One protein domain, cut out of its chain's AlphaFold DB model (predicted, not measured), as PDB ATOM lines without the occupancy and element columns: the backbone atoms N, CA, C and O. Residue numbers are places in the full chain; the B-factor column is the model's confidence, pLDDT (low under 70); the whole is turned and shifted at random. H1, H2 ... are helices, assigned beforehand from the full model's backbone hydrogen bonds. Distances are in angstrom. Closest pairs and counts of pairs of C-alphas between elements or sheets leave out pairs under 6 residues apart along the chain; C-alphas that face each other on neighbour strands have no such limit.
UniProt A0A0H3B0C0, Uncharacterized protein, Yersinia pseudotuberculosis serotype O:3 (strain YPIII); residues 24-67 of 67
ATOM      1  N   ARG A  24     -21.255 -11.814 -21.177       89.88
ATOM      2  CA  ARG A  24     -22.034 -10.572 -21.106       89.88
ATOM      3  C   ARG A  24     -23.392 -10.823 -20.489       89.88
ATOM      4  O   ARG A  24     -24.311 -11.301 -21.153       89.88
ATOM      5  N   VAL A  25     -23.523 -10.438 -19.228       90.69
ATOM      6  CA  VAL A  25     -24.803 -10.439 -18.525       90.69
ATOM      7  C   VAL A  25     -25.519  -9.131 -18.845       90.69
ATOM      8  O   VAL A  25     -25.071  -8.053 -18.468       90.69
ATOM      9  N   SER A  26     -26.601  -9.222 -19.619       91.19
ATOM     10  CA  SER A  26     -27.374  -8.043 -20.048       91.19
ATOM     11  C   SER A  26     -28.433  -7.636 -19.024       91.19
ATOM     12  O   SER A  26     -28.842  -6.477 -18.981       91.19
ATOM     13  N   ASP A  27     -28.876  -8.595 -18.214       91.56
ATOM     14  CA  ASP A  27     -29.840  -8.368 -17.152       91.56
ATOM     15  C   ASP A  27     -29.155  -7.682 -15.962       91.56
ATOM     16  O   ASP A  27     -28.179  -8.185 -15.401       91.56
ATOM     17  N   GLN A  28     -29.659  -6.504 -15.598       91.31
ATOM     18  CA  GLN A  28     -29.067  -5.684 -14.544       91.31
ATOM     19  C   GLN A  28     -29.248  -6.294 -13.153       91.31
ATOM     20  O   GLN A  28     -28.382  -6.108 -12.297       91.31
ATOM     21  N   VAL A  29     -30.345  -7.017 -12.921       91.12
ATOM     22  CA  VAL A  29     -30.605  -7.677 -11.641       91.12
ATOM     23  C   VAL A  29     -29.715  -8.898 -11.504       91.12
ATOM     24  O   VAL A  29     -29.032  -9.023 -10.489       91.12
ATOM     25  N   VAL A  30     -29.600  -9.722 -12.546       91.62
ATOM     26  CA  VAL A  30     -28.654 -10.849 -12.548       91.62
ATOM     27  C   VAL A  30     -27.218 -10.353 -12.358       91.62
ATOM     28  O   VAL A  30     -26.472 -10.923 -11.562       91.62
ATOM     29  N   TRP A  31     -26.831  -9.260 -13.024       93.44
ATOM     30  CA  TRP A  31     -25.495  -8.683 -12.867       93.44
ATOM     31  C   TRP A  31     -25.229  -8.194 -11.439       93.44
ATOM     32  O   TRP A  31     -24.197  -8.525 -10.856       93.44
ATOM     33  N   LYS A  32     -26.177  -7.465 -10.838       92.88
ATOM     34  CA  LYS A  32     -26.091  -7.020  -9.439       92.88
ATOM     35  C   LYS A  32     -25.939  -8.209  -8.487       92.88
ATOM     36  O   LYS A  32     -25.086  -8.174  -7.603       92.88
ATOM     37  N   VAL A  33     -26.741  -9.259  -8.672       93.19
ATOM     38  CA  VAL A  33     -26.686 -10.458  -7.824       93.19
ATOM     39  C   VAL A  33     -25.335 -11.156  -7.950       93.19
ATOM     40  O   VAL A  33     -24.762 -11.524  -6.930       93.19
ATOM     41  N   LEU A  34     -24.780 -11.282  -9.160       93.38
ATOM     42  CA  LEU A  34     -23.439 -11.843  -9.356       93.38
ATOM     43  C   LEU A  34     -22.372 -11.038  -8.613       93.38
ATOM     44  O   LEU A  34     -21.532 -11.626  -7.936       93.38
ATOM     45  N   GLN A  35     -22.422  -9.705  -8.687       92.12
ATOM     46  CA  GLN A  35     -21.478  -8.846  -7.969       92.12
ATOM     47  C   GLN A  35     -21.560  -9.038  -6.449       92.12
ATOM     48  O   GLN A  35     -20.525  -9.105  -5.788       92.12
ATOM     49  N   CYS A  36     -22.770  -9.161  -5.896       92.38
ATOM     50  CA  CYS A  36     -22.957  -9.467  -4.478       92.38
ATOM     51  C   CYS A  36     -22.453 -10.873  -4.129       92.38
ATOM     52  O   CYS A  36     -21.731 -11.048  -3.150       92.38
ATOM     53  N   LEU A  37     -22.773 -11.865  -4.961       92.50
ATOM     54  CA  LEU A  37     -22.367 -13.248  -4.751       92.50
ATOM     55  C   LEU A  37     -20.844 -13.400  -4.793       92.50
ATOM     56  O   LEU A  37     -20.299 -14.116  -3.965       92.50
ATOM     57  N   GLY A  38     -20.150 -12.665  -5.666       91.38
ATOM     58  CA  GLY A  38     -18.685 -12.637  -5.740       91.38
ATOM     59  C   GLY A  38     -17.994 -12.108  -4.479       91.38
ATOM     60  O   GLY A  38     -16.801 -12.346  -4.300       91.38
ATOM     61  N   GLY A  39     -18.732 -11.426  -3.596       88.62
ATOM     62  CA  GLY A  39     -18.280 -10.997  -2.272       88.62
ATOM     63  C   GLY A  39     -18.913 -11.771  -1.111       88.62
ATOM     64  O   GLY A  39     -18.773 -11.344   0.034       88.62
ATOM     65  N   ALA A  40     -19.620 -12.875  -1.374       87.81
ATOM     66  CA  ALA A  40     -20.362 -13.629  -0.360       87.81
ATOM     67  C   ALA A  40     -19.485 -14.272   0.715       87.81
ATOM     68  O   ALA A  40     -19.950 -14.484   1.834       87.81
ATOM     69  N   ASP A  41     -18.226 -14.547   0.393       87.62
ATOM     70  CA  ASP A  41     -17.270 -15.121   1.336       87.62
ATOM     71  C   ASP A  41     -16.543 -14.066   2.193       87.62
ATOM     72  O   ASP A  41     -15.788 -14.402   3.102       87.62
ATOM     73  N   LEU A  42     -16.762 -12.768   1.944       85.31
ATOM     74  CA  LEU A  42     -16.021 -11.719   2.640       85.31
ATOM     75  C   LEU A  42     -16.496 -11.558   4.097       85.31
ATOM     76  O   LEU A  42     -17.673 -11.248   4.330       85.31
ATOM     77  N   PRO A  43     -15.587 -11.688   5.085       81.50
ATOM     78  CA  PRO A  43     -15.907 -11.393   6.473       81.50
ATOM     79  C   PRO A  43     -16.005  -9.881   6.693       81.50
ATOM     80  O   PRO A  43     -15.312  -9.094   6.041       81.50
ATOM     81  N   ILE A  44     -16.826  -9.465   7.659       83.00
ATOM     82  CA  ILE A  44     -16.928  -8.061   8.073       83.00
ATOM     83  C   ILE A  44     -16.664  -7.911   9.572       83.00
ATOM     84  O   ILE A  44     -16.645  -8.874  10.327       83.00
ATOM     85  N   THR A  45     -16.437  -6.682  10.030       76.94
ATOM     86  CA  THR A  45     -16.089  -6.425  11.438       76.94
ATOM     87  C   THR A  45     -17.244  -6.711  12.406       76.94
ATOM     88  O   THR A  45     -17.001  -7.057  13.558       76.94
ATOM     89  N   ASP A  46     -18.489  -6.539  11.953       78.38
ATOM     90  CA  ASP A  46     -19.693  -6.561  12.800       78.38
ATOM     91  C   ASP A  46     -20.438  -7.914  12.766       78.38
ATOM     92  O   ASP A  46     -21.235  -8.210  13.653       78.38
ATOM     93  N   ARG A  47     -20.172  -8.756  11.755       77.62
ATOM     94  CA  ARG A  47     -20.812 -10.066  11.521       77.62
ATOM     95  C   ARG A  47     -19.842 -11.046  10.870       77.62
ATOM     96  O   ARG A  47     -18.842 -10.639  10.294       77.62
ATOM     97  N   GLU A  48     -20.180 -12.335  10.905       77.56
ATOM     98  CA  GLU A  48     -19.336 -13.395  10.335       77.56
ATOM     99  C   GLU A  48     -19.137 -13.245   8.813       77.56
ATOM    100  O   GLU A  48     -18.030 -13.468   8.334       77.56
ATOM    101  N   TYR A  49     -20.160 -12.782   8.077       83.19
ATOM    102  CA  TYR A  49     -20.111 -12.540   6.627       83.19
ATOM    103  C   TYR A  49     -20.874 -11.271   6.232       83.19
ATOM    104  O   TYR A  49     -21.743 -10.800   6.968       83.19
ATOM    105  N   LEU A  50     -20.551 -10.735   5.050       85.31
ATOM    106  CA  LEU A  50     -21.230  -9.580   4.453       85.31
ATOM    107  C   LEU A  50     -22.705  -9.856   4.120       85.31
ATOM    108  O   LEU A  50     -23.524  -8.942   4.211       85.31
ATOM    109  N   TYR A  51     -23.025 -11.097   3.748       87.31
ATOM    110  CA  TYR A  51     -24.361 -11.517   3.334       87.31
ATOM    111  C   TYR A  51     -24.798 -12.775   4.079       87.31
ATOM    112  O   TYR A  51     -23.996 -13.672   4.356       87.31
ATOM    113  N   GLU A  52     -26.089 -12.849   4.382       86.75
ATOM    114  CA  GLU A  52     -26.697 -13.939   5.136       86.75
ATOM    115  C   GLU A  52     -27.749 -14.672   4.295       86.75
ATOM    116  O   GLU A  52     -28.098 -14.273   3.186       86.75
ATOM    117  N   LYS A  53     -28.283 -15.782   4.825       87.00
ATOM    118  CA  LYS A  53     -29.265 -16.632   4.124       87.00
ATOM    119  C   LYS A  53     -30.446 -15.842   3.542       87.00
ATOM    120  O   LYS A  53     -30.968 -16.192   2.487       87.00
ATOM    121  N   GLU A  54     -30.885 -14.807   4.250       89.06
ATOM    122  CA  GLU A  54     -31.987 -13.935   3.844       89.06
ATOM    123  C   GLU A  54     -31.661 -13.131   2.582       89.06
ATOM    124  O   GLU A  54     -32.519 -13.036   1.704       89.06
ATOM    125  N   ASP A  55     -30.424 -12.649   2.433       89.19
ATOM    126  CA  ASP A  55     -29.975 -11.934   1.236       89.19
ATOM    127  C   ASP A  55     -30.010 -12.847   0.008       89.19
ATOM    128  O   ASP A  55     -30.573 -12.476  -1.020       89.19
ATOM    129  N   PHE A  56     -29.519 -14.087   0.134       89.19
ATOM    130  CA  PHE A  56     -29.570 -15.060  -0.964       89.19
ATOM    131  C   PHE A  56     -31.009 -15.369  -1.399       89.19
ATOM    132  O   PHE A  56     -31.291 -15.448  -2.594       89.19
ATOM    133  N   ASN A  57     -31.939 -15.518  -0.447       90.81
ATOM    134  CA  ASN A  57     -33.354 -15.724  -0.773       90.81
ATOM    135  C   ASN A  57     -33.969 -14.487  -1.443       90.81
ATOM    136  O   ASN A  57     -34.777 -14.628  -2.359       90.81
ATOM    137  N   CYS A  58     -33.587 -13.285  -1.002       91.06
ATOM    138  CA  CYS A  58     -34.032 -12.033  -1.602       91.06
ATOM    139  C   CYS A  58     -33.588 -11.940  -3.067       91.06
ATOM    140  O   CYS A  58     -34.416 -11.696  -3.937       91.06
ATOM    141  N   TRP A  59     -32.317 -12.233  -3.352       92.19
ATOM    142  CA  TRP A  59     -31.774 -12.225  -4.712       92.19
ATOM    143  C   TRP A  59     -32.447 -13.243  -5.626       92.19
ATOM    144  O   TRP A  59     -32.761 -12.922  -6.768       92.19
ATOM    145  N   LEU A  60     -32.708 -14.456  -5.128       89.50
ATOM    146  CA  LEU A  60     -33.452 -15.466  -5.884       89.50
ATOM    147  C   LEU A  60     -34.852 -14.968  -6.246       89.50
ATOM    148  O   LEU A  60     -35.282 -15.131  -7.382       89.50
ATOM    149  N   ASN A  61     -35.537 -14.322  -5.302       90.38
ATOM    150  CA  ASN A  61     -36.854 -13.755  -5.552       90.38
ATOM    151  C   ASN A  61     -36.797 -12.548  -6.505       90.38
ATOM    152  O   ASN A  61     -37.700 -12.392  -7.322       90.38
ATOM    153  N   GLU A  62     -35.761 -11.702  -6.416       89.50
ATOM    154  CA  GLU A  62     -35.522 -10.607  -7.369       89.50
ATOM    155  C   GLU A  62     -35.352 -11.150  -8.795       89.50
ATOM    156  O   GLU A  62     -35.899 -10.557  -9.716       89.50
ATOM    157  N   ILE A  63     -34.642 -12.271  -8.974       88.69
ATOM    158  CA  ILE A  63     -34.438 -12.913 -10.281       88.69
ATOM    159  C   ILE A  63     -35.741 -13.541 -10.802       88.69
ATOM    160  O   ILE A  63     -36.126 -13.266 -11.932       88.69
ATOM    161  N   ASP A  64     -36.435 -14.336  -9.983       87.12
ATOM    162  CA  ASP A  64     -37.689 -15.021 -10.357       87.12
ATOM    163  C   ASP A  64     -38.814 -14.028 -10.695       87.12
ATOM    164  O   ASP A  64     -39.569 -14.209 -11.646       87.12
ATOM    165  N   SER A  65     -38.882 -12.910  -9.966       82.19
ATOM    166  CA  SER A  65     -39.874 -11.855 -10.214       82.19
ATOM    167  C   SER A  65     -39.564 -10.995 -11.447       82.19
ATOM    168  O   SER A  65     -40.364 -10.116 -11.774       82.19
ATOM    169  N   HIS A  66     -38.404 -11.185 -12.086       63.34
ATOM    170  CA  HIS A  66     -37.974 -10.406 -13.248       63.34
ATOM    171  C   HIS A  66     -38.227 -11.105 -14.598       63.34
ATOM    172  O   HIS A  66     -37.925 -10.506 -15.636       63.34
ATOM    173  N   GLU A  67     -38.792 -12.320 -14.588       52.69
ATOM    174  CA  GLU A  67     -39.157 -13.109 -15.780       52.69
ATOM    175  C   GLU A  67     -40.502 -12.715 -16.425       52.69
ATOM    176  O   GLU A  67     -41.457 -12.328 -15.707       52.69
TER     177      GLU A  67
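AT A GLANCE: This is residues 24 to 67 of the 67 residues of an uncharacterized protein of Yersinia pseudotuberculosis serotype O:3 (strain YPIII) (UniProt A0A0H3B0C0). Read from residue 24, the printed part is a flat helical hairpin: H1 and H2 lie side by side, and a long loop, residues 38 to 52, reaches past them at one end before the chain folds back. The 44 printed residues hold two named helices, H1 then H2, and no named strand; the class is all helix, with 22 residues in named elements. The whole is only just loose, close to compact, with a radius of gyration of the C-alphas of 11.6 A and spans of 35 by 21 by 10 A.

HOW THE PARTS SIT: Look first at H1, residues 28 to 37, then at H2, residues 53 to 64. They touch, H2 with residues 59 to 63 alone; the closest C-alphas, of Val 33 and Trp 59, are 6.2 A apart. They run opposite ways at a shallow tilt of 21 degrees, a helical hairpin. In both, every O i to N i+4 pair is within hydrogen-bond range.

IN THESE COORDINATES: Find C-alpha 28 at (-29.067, -5.684, -14.544); from there H1 runs 14.1 A to C-alpha 37. H2 runs 16.8 A from C-alpha 53 at (-29.265, -16.632, 4.124) to C-alpha 64 at (-37.689, -15.021, -10.357).

THE WHOLE: The two C-alphas farthest apart, of Thr 45 and Glu 67, are 36.3 A apart. The printed part has no cut, and the link from H1 to H2, 15 residues, is long. Look at residues 66 to 67, the chain's last, for pLDDT under 70; the mean of the printed part is 86.8.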